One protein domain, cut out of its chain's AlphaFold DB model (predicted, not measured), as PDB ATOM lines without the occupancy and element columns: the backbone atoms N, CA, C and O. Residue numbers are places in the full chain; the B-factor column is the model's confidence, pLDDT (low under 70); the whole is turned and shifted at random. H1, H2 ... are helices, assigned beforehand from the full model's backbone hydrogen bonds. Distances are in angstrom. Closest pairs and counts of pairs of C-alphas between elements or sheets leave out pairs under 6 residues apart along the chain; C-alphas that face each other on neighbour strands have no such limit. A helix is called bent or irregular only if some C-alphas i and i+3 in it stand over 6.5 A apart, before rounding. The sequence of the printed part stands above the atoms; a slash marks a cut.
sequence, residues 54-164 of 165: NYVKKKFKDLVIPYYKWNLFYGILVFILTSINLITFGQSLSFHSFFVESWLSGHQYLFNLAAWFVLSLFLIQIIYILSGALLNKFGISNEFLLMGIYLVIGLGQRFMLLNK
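This is residues 54 to 164 of the 165 residues of a protein of Bacillus sp. T33-2 (UniProt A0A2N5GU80). Two long helices, H1 and H3, run side by side in opposite ways, H1 with a bend in it, and the short helix H2 packs slantwise on both of them. H4 folds back from the far end of H3 and splays away as the second limb of a V, where residues 151 to 164 stick out free. The printed part has 111 residues with four named helices, in the order H1, H2, H3, H4, and no named strand; its class is all helix. It is loose, with a radius of gyration of the C-alphas of 18.6 A, and flat, spanning 60 by 42 by 19 A.

H1, residues 54 to 83, begins with C-alpha 54 at (-18.059, 25.951, 16.982). By its hydrogen bonds it was assigned as one helix, but it is bent: C-alphas 62 and 65 are 6.6 A apart. Its arms are H1a, residues 54 to 62, and H1b, residues 65 to 83 and 26.9 A long, at a shallow tilt of 30 degrees. H2, residues 95 to 104, is neither bent nor irregular, but only just: C-alphas 98 and 101 are 6.4 A apart. H3, residues 110 to 137, is 43.3 A long and begins with C-alpha 110 at (-21.911, -5.835, 25.278); it is irregular, with C-alphas 111 and 114 7.9 A apart. H4, residues 143 to 162, is 29.0 A long and ends with C-alpha 162 at (-39.464, 7.116, 44.950).

H3 is the hub, touching three other helices. H1a and H3 only just touch, with 3 pairs of C-alphas within 8 A, the closest those of Lys 59 and Phe 122 at 6.7 A; they run opposite ways at a shallow tilt of 7 degrees. H1b touches H3 with residues 67 to 74 alone, opposite ways at a shallow tilt of 25 degrees; the closest C-alphas, of Tyr 74 and Asn 112, are 6.3 A apart. H2 touches H3 at a steep tilt of 56 degrees, the same way, its closest C-alphas those of Trp 103 and Leu 119 at 6.7 A. H2 and H1b only just touch, with 3 such pairs, Asn 71 and Phe 98 the closest at 7.4 A. H3 and H4 only just touch, also with 3 pairs, Gly 132 and Leu 146 the closest at 7.6 A; they run opposite ways at a steep tilt of 51 degrees. The packing is part aligned, part crossed, with 2 of 5 touching pairs at a shallow tilt. H4 is apart from H1a, H1b and H2. Every O i to N i+4 pair is within hydrogen-bond range in H1a, H1b and H4, but 3 of 6 in H2 and 17 of 24 in H3.

The C-alphas farthest apart, of Ile 84 and Gly 139, are 61.0 A from each other. The link from H1 to H2, 11 residues, is long; the other two are tight. The printed part has no cut, and no printed residue is under 70 in pLDDT.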
ATOM      1  N   ASN A  54     -19.435  26.454  16.981       89.62
ATOM      2  CA  ASN A  54     -18.059  25.951  16.982       89.62
ATOM      3  C   ASN A  54     -17.799  25.018  18.170       89.62
ATOM      4  O   ASN A  54     -17.084  24.025  18.021       89.62
ATOM      5  N   TYR A  55     -18.400  25.309  19.325       89.69
ATOM      6  CA  TYR A  55     -18.349  24.429  20.487       89.69
ATOM      7  C   TYR A  55     -19.032  23.084  20.208       89.69
ATOM      8  O   TYR A  55     -18.394  22.044  20.377       89.69
ATOM      9  N   VAL A  56     -20.272  23.087  19.702       92.31
ATOM     10  CA  VAL A  56     -21.007  21.858  19.343       92.31
ATOM     11  C   VAL A  56     -20.219  21.040  18.325       92.31
ATOM     12  O   VAL A  56     -19.998  19.849  18.534       92.31
ATOM     13  N   LYS A  57     -19.715  21.683  17.263       93.12
ATOM     14  CA  LYS A  57     -18.907  21.026  16.227       93.12
ATOM     15  C   LYS A  57     -17.652  20.378  16.808       93.12
ATOM     16  O   LYS A  57     -17.308  19.262  16.421       93.12
ATOM     17  N   LYS A  58     -16.970  21.055  17.735       91.81
ATOM     18  CA  LYS A  58     -15.802  20.501  18.428       91.81
ATOM     19  C   LYS A  58     -16.184  19.283  19.270       91.81
ATOM     20  O   LYS A  58     -15.589  18.228  19.103       91.81
ATOM     21  N   LYS A  59     -17.221  19.387  20.105       92.19
ATOM     22  CA  LYS A  59     -17.669  18.273  20.959       92.19
ATOM     23  C   LYS A  59     -18.186  17.081  20.163       92.19
ATOM     24  O   LYS A  59     -17.924  15.946  20.542       92.19
ATOM     25  N   PHE A  60     -18.837  17.324  19.032       94.88
ATOM     26  CA  PHE A  60     -19.239  16.268  18.110       94.88
ATOM     27  C   PHE A  60     -18.019  15.508  17.570       94.88
ATOM     28  O   PHE A  60     -17.991  14.279  17.592       94.88
ATOM     29  N   LYS A  61     -16.971  16.229  17.145       95.12
ATOM     30  CA  LYS A  61     -15.720  15.615  16.677       95.12
ATOM     31  C   LYS A  61     -14.958  14.877  17.775       95.12
ATOM     32  O   LYS A  61     -14.370  13.843  17.485       95.12
ATOM     33  N   ASP A  62     -14.977  15.397  18.997       91.81
ATOM     34  CA  ASP A  62     -14.209  14.847  20.116       91.81
ATOM     35  C   ASP A  62     -14.911  13.657  20.798       91.81
ATOM     36  O   ASP A  62     -14.241  12.835  21.418       91.81
ATOM     37  N   LEU A  63     -16.246  13.558  20.712       93.88
ATOM     38  CA  LEU A  63     -17.037  12.548  21.436       93.88
ATOM     39  C   LEU A  63     -17.820  11.635  20.495       93.88
ATOM     40  O   LEU A  63     -17.647  10.420  20.526       93.88
ATOM     41  N   VAL A  64     -18.653  12.215  19.629       96.00
ATOM     42  CA  VAL A  64     -19.598  11.455  18.799       96.00
ATOM     43  C   VAL A  64     -18.864  10.665  17.714       96.00
ATOM     44  O   VAL A  64     -19.138   9.484  17.521       96.00
ATOM     45  N   ILE A  65     -17.881  11.274  17.041       96.00
ATOM     46  CA  ILE A  65     -17.107  10.573  16.005       96.00
ATOM     47  C   ILE A  65     -16.312   9.390  16.593       96.00
ATOM     48  O   ILE A  65     -16.443   8.286  16.061       96.00
ATOM     49  N   PRO A  66     -15.509   9.550  17.667       95.50
ATOM     50  CA  PRO A  66     -14.826   8.424  18.297       95.50
ATOM     51  C   PRO A  66     -15.787   7.349  18.798       95.50
ATOM     52  O   PRO A  66     -15.507   6.171  18.593       95.50
ATOM     53  N   TYR A  67     -16.927   7.740  19.381       95.56
ATOM     54  CA  TYR A  67     -17.966   6.797  19.791       95.56
ATOM     55  C   TYR A  67     -18.408   5.920  18.618       95.56
ATOM     56  O   TYR A  67     -18.317   4.702  18.714       95.56
ATOM     57  N   TYR A  68     -18.814   6.508  17.486       95.88
ATOM     58  CA  TYR A  68     -19.305   5.725  16.348       95.88
ATOM     59  C   TYR A  68     -18.223   4.866  15.691       95.88
ATOM     60  O   TYR A  68     -18.534   3.779  15.208       95.88
ATOM     61  N   LYS A  69     -16.955   5.300  15.711       95.69
ATOM     62  CA  LYS A  69     -15.830   4.472  15.246       95.69
ATOM     63  C   LYS A  69     -15.691   3.197  16.079       95.69
ATOM     64  O   LYS A  69     -15.647   2.107  15.515       95.69
ATOM     65  N   TRP A  70     -15.669   3.329  17.407       95.00
ATOM     66  CA  TRP A  70     -15.601   2.177  18.309       95.00
ATOM     67  C   TRP A  70     -16.874   1.338  18.267       95.00
ATOM     68  O   TRP A  70     -16.803   0.116  18.200       95.00
ATOM     69  N   ASN A  71     -18.041   1.979  18.219       94.88
ATOM     70  CA  ASN A  71     -19.322   1.289  18.136       94.88
ATOM     71  C   ASN A  71     -19.426   0.441  16.861       94.88
ATOM     72  O   ASN A  71     -19.964  -0.659  16.905       94.88
ATOM     73  N   LEU A  72     -18.877   0.919  15.738       95.00
ATOM     74  CA  LEU A  72     -18.847   0.160  14.486       95.00
ATOM     75  C   LEU A  72     -17.901  -1.031  14.585       95.00
ATOM     76  O   LEU A  72     -18.279  -2.136  14.211       95.00
ATOM     77  N   PHE A  73     -16.705  -0.814  15.133       95.56
ATOM     78  CA  PHE A  73     -15.747  -1.888  15.378       95.56
ATOM     79  C   PHE A  73     -16.371  -3.013  16.220       95.56
ATOM     80  O   PHE A  73     -16.344  -4.174  15.815       95.56
ATOM     81  N   TYR A  74     -17.008  -2.670  17.343       94.00
ATOM     82  CA  TYR A  74     -17.662  -3.657  18.202       94.00
ATOM     83  C   TYR A  74     -18.917  -4.267  17.577       94.00
ATOM     84  O   TYR A  74     -19.167  -5.451  17.783       94.00
ATOM     85  N   GLY A  75     -19.678  -3.510  16.784       93.50
ATOM     86  CA  GLY A  75     -20.820  -4.045  16.044       93.50
ATOM     87  C   GLY A  75     -20.406  -5.109  15.025       93.50
ATOM     88  O   GLY A  75     -21.032  -6.166  14.956       93.50
ATOM     89  N   ILE A  76     -19.313  -4.877  14.289       94.12
ATOM     90  CA  ILE A  76     -18.728  -5.865  13.368       94.12
ATOM     91  C   ILE A  76     -18.204  -7.078  14.142       94.12
ATOM     92  O   ILE A  76     -18.453  -8.214  13.744       94.12
ATOM     93  N   LEU A  77     -17.515  -6.857  15.264       93.88
ATOM     94  CA  LEU A  77     -17.000  -7.938  16.104       93.88
ATOM     95  C   LEU A  77     -18.132  -8.838  16.627       93.88
ATOM     96  O   LEU A  77     -18.060 -10.055  16.477       93.88
ATOM     97  N   VAL A  78     -19.200  -8.256  17.181       92.56
ATOM     98  CA  VAL A  78     -20.385  -9.005  17.638       92.56
ATOM     99  C   VAL A  78     -21.037  -9.750  16.477       92.56
ATOM    100  O   VAL A  78     -21.363 -10.927  16.625       92.56
ATOM    101  N   PHE A  79     -21.181  -9.112  15.314       91.94
ATOM    102  CA  PHE A  79     -21.721  -9.759  14.118       91.94
ATOM    103  C   PHE A  79     -20.904 -10.991  13.691       91.94
ATOM    104  O   PHE A  79     -21.478 -12.047  13.439       91.94
ATOM    105  N   ILE A  80     -19.571 -10.899  13.662       93.19
ATOM    106  CA  ILE A  80     -18.709 -12.037  13.305       93.19
ATOM    107  C   ILE A  80     -18.857 -13.159  14.334       93.19
ATOM    108  O   ILE A  80     -19.115 -14.295  13.950       93.19
ATOM    109  N   LEU A  81     -18.732 -12.844  15.628       93.38
ATOM    110  CA  LEU A  81     -18.763 -13.837  16.708       93.38
ATOM    111  C   LEU A  81     -20.113 -14.562  16.803       93.38
ATOM    112  O   LEU A  81     -20.144 -15.766  17.056       93.38
ATOM    113  N   THR A  82     -21.216 -13.848  16.575       91.06
ATOM    114  CA  THR A  82     -22.556 -14.452  16.498       91.06
ATOM    115  C   THR A  82     -22.715 -15.315  15.245       91.06
ATOM    116  O   THR A  82     -23.247 -16.415  15.343       91.06
ATOM    117  N   SER A  83     -22.183 -14.890  14.092       90.00
ATOM    118  CA  SER A  83     -22.268 -15.661  12.838       90.00
ATOM    119  C   SER A  83     -21.559 -17.019  12.908       90.00
ATOM    120  O   SER A  83     -21.982 -17.966  12.249       90.00
ATOM    121  N   ILE A  84     -20.498 -17.137  13.715       94.75
ATOM    122  CA  ILE A  84     -19.782 -18.403  13.952       94.75
ATOM    123  C   ILE A  84     -20.250 -19.138  15.220       94.75
ATOM    124  O   ILE A  84     -19.597 -20.085  15.651       94.75
ATOM    125  N   ASN A  85     -21.373 -18.718  15.817       92.00
ATOM    126  CA  ASN A  85     -21.963 -19.295  17.030       92.00
ATOM    127  C   ASN A  85     -21.024 -19.324  18.257       92.00
ATOM    128  O   ASN A  85     -21.198 -20.153  19.147       92.00
ATOM    129  N   LEU A  86     -20.040 -18.416  18.338       92.50
ATOM    130  CA  LEU A  86     -19.175 -18.295  19.521       92.50
ATOM    131  C   LEU A  86     -19.862 -17.574  20.685       92.50
ATOM    132  O   LEU A  86     -19.531 -17.824  21.842       92.50
ATOM    133  N   ILE A  87     -20.791 -16.661  20.392       90.50
ATOM    134  CA  ILE A  87     -21.584 -15.942  21.397       90.50
ATOM    135  C   ILE A  87     -23.056 -15.901  20.986       90.50
ATOM    136  O   ILE A  87     -23.379 -15.900  19.800       90.50
ATOM    137  N   THR A  88     -23.940 -15.799  21.976       85.00
ATOM    138  CA  THR A  88     -25.400 -15.687  21.794       85.00
ATOM    139  C   THR A  88     -25.977 -14.379  22.344       85.00
ATOM    140  O   THR A  88     -27.185 -14.168  22.307       85.00
ATOM    141  N   PHE A  89     -25.124 -13.494  22.867       81.94
ATOM    142  CA  PHE A  89     -25.509 -12.228  23.485       81.94
ATOM    143  C   PHE A  89     -25.096 -11.022  22.631       81.94
ATOM    144  O   PHE A  89     -24.103 -11.059  21.906       81.94
ATOM    145  N   GLY A  90     -25.834  -9.920  22.785       80.94
ATOM    146  CA  GLY A  90     -25.665  -8.695  21.999       80.94
ATOM    147  C   GLY A  90     -26.637  -8.620  20.821       80.94
ATOM    148  O   GLY A  90     -27.093  -9.636  20.302       80.94
ATOM    149  N   GLN A  91     -26.991  -7.401  20.419       83.12
ATOM    150  CA  GLN A  91     -27.853  -7.190  19.259       83.12
ATOM    151  C   GLN A  91     -27.051  -7.333  17.960       83.12
ATOM    152  O   GLN A  91     -25.896  -6.910  17.879       83.12
ATOM    153  N   SER A  92     -27.678  -7.882  16.919       84.62
ATOM    154  CA  SER A  92     -27.093  -7.925  15.577       84.62
ATOM    155  C   SER A  92     -26.868  -6.513  15.025       84.62
ATOM    156  O   SER A  92     -27.626  -5.582  15.320       84.62
ATOM    157  N   LEU A  93     -25.853  -6.351  14.175       89.25
ATOM    158  CA  LEU A  93     -25.575  -5.084  13.504       89.25
ATOM    159  C   LEU A  93     -26.721  -4.730  12.542       89.25
ATOM    160  O   LEU A  93     -26.957  -5.414  11.550       89.25
ATOM    161  N   SER A  94     -27.440  -3.654  12.845       91.38
ATOM    162  CA  SER A  94     -28.551  -3.124  12.052       91.38
ATOM    163  C   SER A  94     -28.554  -1.600  12.136       91.38
ATOM    164  O   SER A  94     -27.916  -1.019  13.014       91.38
ATOM    165  N   PHE A  95     -29.300  -0.926  11.257       92.00
ATOM    166  CA  PHE A  95     -29.443   0.530  11.337       92.00
ATOM    167  C   PHE A  95     -30.007   0.976  12.695       92.00
ATOM    168  O   PHE A  95     -29.516   1.932  13.293       92.00
ATOM    169  N   HIS A  96     -31.001   0.243  13.204       92.31
ATOM    170  CA  HIS A  96     -31.621   0.525  14.492       92.31
ATOM    171  C   HIS A  96     -30.626   0.357  15.649       92.31
ATOM    172  O   HIS A  96     -30.422   1.293  16.417       92.31
ATOM    173  N   SER A  97     -29.951  -0.793  15.743       91.44
ATOM    174  CA  SER A  97     -28.976  -1.044  16.816       91.44
ATOM    175  C   SER A  97     -27.766  -0.109  16.734       91.44
ATOM    176  O   SER A  97     -27.230   0.321  17.751       91.44
ATOM    177  N   PHE A  98     -27.343   0.276  15.529       93.25
ATOM    178  CA  PHE A  98     -26.200   1.164  15.365       93.25
ATOM    179  C   PHE A  98     -26.520   2.629  15.692       93.25
ATOM    180  O   PHE A  98     -25.747   3.264  16.413       93.25
ATOM    181  N   PHE A  99     -27.636   3.173  15.195       93.88
ATOM    182  CA  PHE A  99     -27.975   4.588  15.370       93.88
ATOM    183  C   PHE A  99     -28.990   4.842  16.478       93.88
ATOM    184  O   PHE A  99     -28.745   5.708  17.308       93.88
ATOM    185  N   VAL A 100     -30.114   4.129  16.509       92.94
ATOM    186  CA  VAL A 100     -31.219   4.426  17.437       92.94
ATOM    187  C   VAL A 100     -30.856   4.002  18.857       92.94
ATOM    188  O   VAL A 100     -30.874   4.826  19.770       92.94
ATOM    189  N   GLU A 101     -30.435   2.750  19.029       92.56
ATOM    190  CA  GLU A 101     -30.080   2.216  20.349       92.56
ATOM    191  C   GLU A 101     -28.927   2.972  20.994       92.56
ATOM    192  O   GLU A 101     -28.974   3.219  22.194       92.56
ATOM    193  N   SER A 102     -27.959   3.439  20.199       92.50
ATOM    194  CA  SER A 102     -26.848   4.263  20.683       92.50
ATOM    195  C   SER A 102     -27.303   5.475  21.504       92.50
ATOM    196  O   SER A 102     -26.651   5.818  22.486       92.50
ATOM    197  N   TRP A 103     -28.408   6.125  21.123       92.62
ATOM    198  CA  TRP A 103     -28.920   7.307  21.826       92.62
ATOM    199  C   TRP A 103     -29.939   6.985  22.922       92.62
ATOM    200  O   TRP A 103     -30.159   7.828  23.791       92.62
ATOM    201  N   LEU A 104     -30.567   5.807  22.877       90.31
ATOM    202  CA  LEU A 104     -31.571   5.388  23.856       90.31
ATOM    203  C   LEU A 104     -30.927   4.669  25.040       90.31
ATOM    204  O   LEU A 104     -30.982   5.155  26.168       90.31
ATOM    205  N   SER A 105     -30.324   3.511  24.771       87.25
ATOM    206  CA  SER A 105     -29.695   2.671  25.785       87.25
ATOM    207  C   SER A 105     -28.174   2.786  25.726       87.25
ATOM    208  O   SER A 105     -27.529   2.956  26.756       87.25
ATOM    209  N   GLY A 106     -27.578   2.684  24.538       87.25
ATOM    210  CA  GLY A 106     -26.139   2.516  24.344       87.25
ATOM    211  C   GLY A 106     -25.631   1.117  24.717       87.25
ATOM    212  O   GLY A 106     -24.422   0.926  24.827       87.25
ATOM    213  N   HIS A 107     -26.531   0.152  24.941       89.12
ATOM    214  CA  HIS A 107     -26.212  -1.196  25.440       89.12
ATOM    215  C   HIS A 107     -26.243  -2.277  24.340       89.12
ATOM    216  O   HIS A 107     -26.113  -3.463  24.636       89.12
ATOM    217  N   GLN A 108     -26.389  -1.888  23.068       89.62
ATOM    218  CA  GLN A 108     -26.536  -2.806  21.929       89.62
ATOM    219  C   GLN A 108     -25.403  -3.843  21.799       89.62
ATOM    220  O   GLN A 108     -25.659  -5.006  21.480       89.62
ATOM    221  N   TYR A 109     -24.156  -3.441  22.067       90.25
ATOM    222  CA  TYR A 109     -22.971  -4.288  21.939       90.25
ATOM    223  C   TYR A 109     -22.297  -4.411  23.301       90.25
ATOM    224  O   TYR A 109     -21.701  -3.452  23.789       90.25
ATOM    225  N   LEU A 110     -22.363  -5.602  23.902       84.94
ATOM    226  CA  LEU A 110     -21.911  -5.835  25.278       84.94
ATOM    227  C   LEU A 110     -20.420  -5.509  25.480       84.94
ATOM    228  O   LEU A 110     -20.028  -4.977  26.511       84.94
ATOM    229  N   PHE A 111     -19.588  -5.742  24.462       86.56
ATOM    230  CA  PHE A 111     -18.166  -5.379  24.496       86.56
ATOM    231  C   PHE A 111     -17.911  -3.863  24.498       86.56
ATOM    232  O   PHE A 111     -16.842  -3.427  24.917       86.56
ATOM    233  N   ASN A 112     -18.887  -3.060  24.064       90.19
ATOM    234  CA  ASN A 112     -18.832  -1.598  24.059       90.19
ATOM    235  C   ASN A 112     -19.701  -0.977  25.165       90.19
ATOM    236  O   ASN A 112     -19.992   0.217  25.107       90.19
ATOM    237  N   LEU A 113     -20.133  -1.761  26.164       86.81
ATOM    238  CA  LEU A 113     -21.089  -1.308  27.180       86.81
ATOM    239  C   LEU A 113     -20.619  -0.019  27.854       86.81
ATOM    240  O   LEU A 113     -21.377   0.932  27.976       86.81
ATOM    241  N   ALA A 114     -19.336   0.060  28.206       85.31
ATOM    242  CA  ALA A 114     -18.764   1.233  28.857       85.31
ATOM    243  C   ALA A 114     -18.898   2.530  28.034       85.31
ATOM    244  O   ALA A 114     -18.769   3.602  28.607       85.31
ATOM    245  N   ALA A 115     -19.169   2.482  26.728       90.19
ATOM    246  CA  ALA A 115     -19.301   3.679  25.900       90.19
ATOM    247  C   ALA A 115     -20.674   4.367  26.000       90.19
ATOM    248  O   ALA A 115     -20.799   5.493  25.507       90.19
ATOM    249  N   TRP A 116     -21.681   3.752  26.641       89.62
ATOM    250  CA  TRP A 116     -23.055   4.281  26.694       89.62
ATOM    251  C   TRP A 116     -23.116   5.736  27.192       89.62
ATOM    252  O   TRP A 116     -23.865   6.557  26.668       89.62
ATOM    253  N   PHE A 117     -22.263   6.096  28.158       89.50
ATOM    254  CA  PHE A 117     -22.275   7.421  28.782       89.50
ATOM    255  C   PHE A 117     -21.687   8.528  27.889       89.50
ATOM    256  O   PHE A 117     -21.881   9.712  28.172       89.50
ATOM    257  N   VAL A 118     -20.952   8.192  26.821       92.38
ATOM    258  CA  VAL A 118     -20.237   9.176  25.985       92.38
ATOM    259  C   VAL A 118     -21.213  10.085  25.238       92.38
ATOM    260  O   VAL A 118     -21.016  11.303  25.190       92.38
ATOM    261  N   LEU A 119     -22.292   9.520  24.691       93.31
ATOM    262  CA  LEU A 119     -23.334  10.303  24.024       93.31
ATOM    263  C   LEU A 119     -24.157  11.116  25.033       93.31
ATOM    264  O   LEU A 119     -24.466  12.279  24.767       93.31
ATOM    265  N   SER A 120     -24.411  10.577  26.230       91.81
ATOM    266  CA  SER A 120     -25.027  11.337  27.326       91.81
ATOM    267  C   SER A 120     -24.167  12.539  27.735       91.81
ATOM    268  O   SER A 120     -24.684  13.644  27.887       91.81
ATOM    269  N   LEU A 121     -22.843  12.371  27.837       91.25
ATOM    270  CA  LEU A 121     -21.911  13.471  28.112       91.25
ATOM    271  C   LEU A 121     -21.936  14.541  27.025       91.25
ATOM    272  O   LEU A 121     -21.806  15.728  27.338       91.25
ATOM    273  N   PHE A 122     -22.063  14.143  25.760       93.50
ATOM    274  CA  PHE A 122     -22.241  15.092  24.671       93.50
ATOM    275  C   PHE A 122     -23.529  15.899  24.877       93.50
ATOM    276  O   PHE A 122     -23.457  17.126  24.923       93.50
ATOM    277  N   LEU A 123     -24.672  15.240  25.100       93.12
ATOM    278  CA  LEU A 123     -25.960  15.911  25.316       93.12
ATOM    279  C   LEU A 123     -25.931  16.872  26.508       93.12
ATOM    280  O   LEU A 123     -26.354  18.016  26.366       93.12
ATOM    281  N   ILE A 124     -25.363  16.462  27.645       90.94
ATOM    282  CA  ILE A 124     -25.236  17.318  28.836       90.94
ATOM    283  C   ILE A 124     -24.438  18.588  28.512       90.94
ATOM    284  O   ILE A 124     -24.830  19.685  28.908       90.94
ATOM    285  N   GLN A 125     -23.352  18.476  27.741       90.38
ATOM    286  CA  GLN A 125     -22.560  19.639  27.327       90.38
ATOM    287  C   GLN A 125     -23.332  20.583  26.397       90.38
ATOM    288  O   GLN A 125     -23.116  21.795  26.465       90.38
ATOM    289  N   ILE A 126     -24.208  20.050  25.539       91.88
ATOM    290  CA  ILE A 126     -25.081  20.856  24.675       91.88
ATOM    291  C   ILE A 126     -26.173  21.545  25.500       91.88
ATOM    292  O   ILE A 126     -26.376  22.748  25.359       91.88
ATOM    293  N   ILE A 127     -26.828  20.820  26.404       91.38
ATOM    294  CA  ILE A 127     -27.854  21.375  27.294       91.38
ATOM    295  C   ILE A 127     -27.259  22.505  28.143       91.38
ATOM    296  O   ILE A 127     -27.841  23.582  28.202       91.38
ATOM    297  N   TYR A 128     -26.063  22.309  28.702       89.75
ATOM    298  CA  TYR A 128     -25.392  23.314  29.528       89.75
ATOM    299  C   TYR A 128     -25.081  24.615  28.770       89.75
ATOM    300  O   TYR A 128     -25.330  25.716  29.271       89.75
ATOM    301  N   ILE A 129     -24.549  24.524  27.544       89.44
ATOM    302  CA  ILE A 129     -24.246  25.733  26.766       89.44
ATOM    303  C   ILE A 129     -25.525  26.440  26.301       89.44
ATOM    304  O   ILE A 129     -25.570  27.670  26.317       89.44
ATOM    305  N   LEU A 130     -26.572  25.687  25.944       89.88
ATOM    306  CA  LEU A 130     -27.867  26.249  25.555       89.88
ATOM    307  C   LEU A 130     -28.578  26.907  26.741       89.88
ATOM    308  O   LEU A 130     -29.106  28.006  26.583       89.88
ATOM    309  N   SER A 131     -28.537  26.303  27.933       88.94
ATOM    310  CA  SER A 131     -29.102  26.903  29.147       88.94
ATOM    311  C   SER A 131     -28.388  28.201  29.517       88.94
ATOM    312  O   SER A 131     -29.038  29.188  29.851       88.94
ATOM    313  N   GLY A 132     -27.055  28.231  29.403       87.00
ATOM    314  CA  GLY A 132     -26.276  29.450  29.638       87.00
ATOM    315  C   GLY A 132     -26.569  30.542  28.610       87.00
ATOM    316  O   GLY A 132     -26.767  31.696  28.975       87.00
ATOM    317  N   ALA A 133     -26.671  30.181  27.328       86.12
ATOM    318  CA  ALA A 133     -27.044  31.123  26.276       86.12
ATOM    319  C   ALA A 133     -28.459  31.694  26.475       86.12
ATOM    320  O   ALA A 133     -28.673  32.889  26.263       86.12
ATOM    321  N   LEU A 134     -29.407  30.862  26.918       87.31
ATOM    322  CA  LEU A 134     -30.770  31.281  27.222       87.31
ATOM    323  C   LEU A 134     -30.810  32.271  28.392       87.31
ATOM    324  O   LEU A 134     -31.415  33.328  28.256       87.31
ATOM    325  N   LEU A 135     -30.141  31.974  29.509       86.31
ATOM    326  CA  LEU A 135     -30.104  32.875  30.669       86.31
ATOM    327  C   LEU A 135     -29.392  34.198  30.371       86.31
ATOM    328  O   LEU A 135     -29.880  35.254  30.777       86.31
ATOM    329  N   ASN A 136     -28.313  34.170  29.586       84.62
ATOM    330  CA  ASN A 136     -27.632  35.390  29.153       84.62
ATOM    331  C   ASN A 136     -28.550  36.308  28.335       84.62
ATOM    332  O   ASN A 136     -28.433  37.527  28.438       84.62
ATOM    333  N   LYS A 137     -29.498  35.752  27.562       85.00
ATOM    334  CA  LYS A 137     -30.516  36.546  26.850       85.00
ATOM    335  C   LYS A 137     -31.415  37.336  27.812       85.00
ATOM    336  O   LYS A 137     -31.917  38.389  27.440       85.00
ATOM    337  N   PHE A 138     -31.582  36.851  29.042       86.31
ATOM    338  CA  PHE A 138     -32.304  37.526  30.124       86.31
ATOM    339  C   PHE A 138     -31.388  38.366  31.033       86.31
ATOM    340  O   PHE A 138     -31.830  38.825  32.082       86.31
ATOM    341  N   GLY A 139     -30.115  38.562  30.667       83.12
ATOM    342  CA  GLY A 139     -29.146  39.313  31.472       83.12
ATOM    343  C   GLY A 139     -28.618  38.558  32.697       83.12
ATOM    344  O   GLY A 139     -27.972  39.157  33.553       83.12
ATOM    345  N   ILE A 140     -28.871  37.250  32.793       80.62
ATOM    346  CA  ILE A 140     -28.461  36.416  33.925       80.62
ATOM    347  C   ILE A 140     -27.240  35.589  33.514       80.62
ATOM    348  O   ILE A 140     -27.361  34.627  32.762       80.62
ATOM    349  N   SER A 141     -26.068  35.926  34.050       76.19
ATOM    350  CA  SER A 141     -24.800  35.231  33.767       76.19
ATOM    351  C   SER A 141     -24.265  34.410  34.952       76.19
ATOM    352  O   SER A 141     -23.089  34.053  34.993       76.19
ATOM    353  N   ASN A 142     -25.119  34.096  35.933       79.69
ATOM    354  CA  ASN A 142     -24.712  33.413  37.161       79.69
ATOM    355  C   ASN A 142     -24.676  31.878  36.999       79.69
ATOM    356  O   ASN A 142     -25.717  31.220  36.949       79.69
ATOM    357  N   GLU A 143     -23.476  31.293  36.987       79.25
ATOM    358  CA  GLU A 143     -23.281  29.836  36.899       79.25
ATOM    359  C   GLU A 143     -23.813  29.079  38.131       79.25
ATOM    360  O   GLU A 143     -24.301  27.953  37.999       79.25
ATOM    361  N   PHE A 144     -23.817  29.698  39.318       83.00
ATOM    362  CA  PHE A 144     -24.388  29.089  40.525       83.00
ATOM    363  C   PHE A 144     -25.909  28.950  40.437       83.00
ATOM    364  O   PHE A 144     -26.466  28.004  40.992       83.00
ATOM    365  N   LEU A 145     -26.581  29.844  39.704       85.56
ATOM    366  CA  LEU A 145     -28.015  29.716  39.446       85.56
ATOM    367  C   LEU A 145     -28.296  28.481  38.584       85.56
ATOM    368  O   LEU A 145     -29.174  27.691  38.922       85.56
ATOM    369  N   LEU A 146     -27.521  28.277  37.512       85.19
ATOM    370  CA  LEU A 146     -27.620  27.071  36.683       85.19
ATOM    371  C   LEU A 146     -27.367  25.809  37.504       85.19
ATOM    372  O   LEU A 146     -28.133  24.855  37.403       85.19
ATOM    373  N   MET A 147     -26.334  25.816  38.347       84.75
ATOM    374  CA  MET A 147     -26.056  24.708  39.260       84.75
ATOM    375  C   MET A 147     -27.246  24.432  40.190       84.75
ATOM    376  O   MET A 147     -27.670  23.284  40.305       84.75
ATOM    377  N   GLY A 148     -27.821  25.472  40.804       87.25
ATOM    378  CA  GLY A 148     -29.003  25.354  41.658       87.25
ATOM    379  C   GLY A 148     -30.209  24.770  40.918       87.25
ATOM    380  O   GLY A 148     -30.835  23.836  41.415       87.25
ATOM    381  N   ILE A 149     -30.484  25.244  39.699       88.25
ATOM    382  CA  ILE A 149     -31.557  24.717  38.841       88.25
ATOM    383  C   ILE A 149     -31.333  23.226  38.555       88.25
ATOM    384  O   ILE A 149     -32.247  22.422  38.747       88.25
ATOM    385  N   TYR A 150     -30.123  22.829  38.151       89.69
ATOM    386  CA  TYR A 150     -29.815  21.424  37.865       89.69
ATOM    387  C   TYR A 150     -29.916  20.528  39.104       89.69
ATOM    388  O   TYR A 150     -30.411  19.405  39.000       89.69
ATOM    389  N   LEU A 151     -29.508  21.023  40.275       88.44
ATOM    390  CA  LEU A 151     -29.664  20.301  41.539       88.44
ATOM    391  C   LEU A 151     -31.141  20.089  41.886       88.44
ATOM    392  O   LEU A 151     -31.527  18.968  42.212       88.44
ATOM    393  N   VAL A 152     -31.978  21.124  41.766       92.25
ATOM    394  CA  VAL A 152     -33.423  21.021  42.037       92.25
ATOM    395  C   VAL A 152     -34.095  20.039  41.078       92.25
ATOM    396  O   VAL A 152     -34.861  19.185  41.526       92.25
ATOM    397  N   ILE A 153     -33.773  20.097  39.782       90.06
ATOM    398  CA  ILE A 153     -34.292  19.146  38.784       90.06
ATOM    399  C   ILE A 153     -33.882  17.711  39.146       90.06
ATOM    400  O   ILE A 153     -34.730  16.816  39.159       90.06
ATOM    401  N   GLY A 154     -32.608  17.490  39.484       86.31
ATOM    402  CA  GLY A 154     -32.101  16.166  39.853       86.31
ATOM    403  C   GLY A 154     -32.756  15.598  41.117       86.31
ATOM    404  O   GLY A 154     -33.167  14.435  41.137       86.31
ATOM    405  N   LEU A 155     -32.913  16.422  42.157       88.44
ATOM    406  CA  LEU A 155     -33.602  16.035  43.393       88.44
ATOM    407  C   LEU A 155     -35.091  15.757  43.149       88.44
ATOM    408  O   LEU A 155     -35.611  14.747  43.627       88.44
ATOM    409  N   GLY A 156     -35.761  16.597  42.355       89.94
ATOM    410  CA  GLY A 156     -37.166  16.428  41.984       89.94
ATOM    411  C   GLY A 156     -37.420  15.136  41.205       89.94
ATOM    412  O   GLY A 156     -38.347  14.390  41.528       89.94
ATOM    413  N   GLN A 157     -36.552  14.806  40.242       87.38
ATOM    414  CA  GLN A 157     -36.617  13.535  39.516       87.38
ATOM    415  C   GLN A 157     -36.491  12.342  40.472       87.38
ATOM    416  O   GLN A 157     -37.266  11.386  40.378       87.38
ATOM    417  N   ARG A 158     -35.537  12.384  41.411       82.38
ATOM    418  CA  ARG A 158     -35.352  11.299  42.385       82.38
ATOM    419  C   ARG A 158     -36.566  11.146  43.296       82.38
ATOM    420  O   ARG A 158     -36.991  10.018  43.532       82.38
ATOM    421  N   PHE A 159     -37.127  12.254  43.770       87.31
ATOM    422  CA  PHE A 159     -38.333  12.256  44.592       87.31
ATOM    423  C   PHE A 159     -39.526  11.624  43.855       87.31
ATOM    424  O   PHE A 159     -40.167  10.719  44.388       87.31
ATOM    425  N   MET A 160     -39.767  12.005  42.594       85.50
ATOM    426  CA  MET A 160     -40.838  11.415  41.777       85.50
ATOM    427  C   MET A 160     -40.667   9.907  41.549       85.50
ATOM    428  O   MET A 160     -41.656   9.182  41.510       85.50
ATOM    429  N   LEU A 161     -39.431   9.422  41.394       83.62
ATOM    430  CA  LEU A 161     -39.158   7.991  41.215       83.62
ATOM    431  C   LEU A 161     -39.399   7.174  42.489       83.62
ATOM    432  O   LEU A 161     -39.763   6.004  42.391       83.62
ATOM    433  N   LEU A 162     -39.196   7.769  43.666       82.56
ATOM    434  CA  LEU A 162     -39.464   7.116  44.950       82.56
ATOM    435  C   LEU A 162     -40.967   7.010  45.233       82.56
ATOM    436  O   LEU A 162     -41.397   5.994  45.758       82.56
ATOM    437  N   ASN A 163     -41.756   8.002  44.812       79.69
ATOM    438  CA  ASN A 163     -43.216   8.020  44.985       79.69
ATOM    439  C   ASN A 163     -44.001   7.191  43.949       79.69
ATOM    440  O   ASN A 163     -45.227   7.156  44.000       79.69
ATOM    441  N   LYS A 164     -43.322   6.564  42.981       74.25
ATOM    442  CA  LYS A 164     -43.935   5.664  41.984       74.25
ATOM    443  C   LYS A 164     -43.789   4.173  42.332       74.25
ATOM    444  O   LYS A 164     -44.129   3.337  41.497       74.25
TER     445      LYS A 164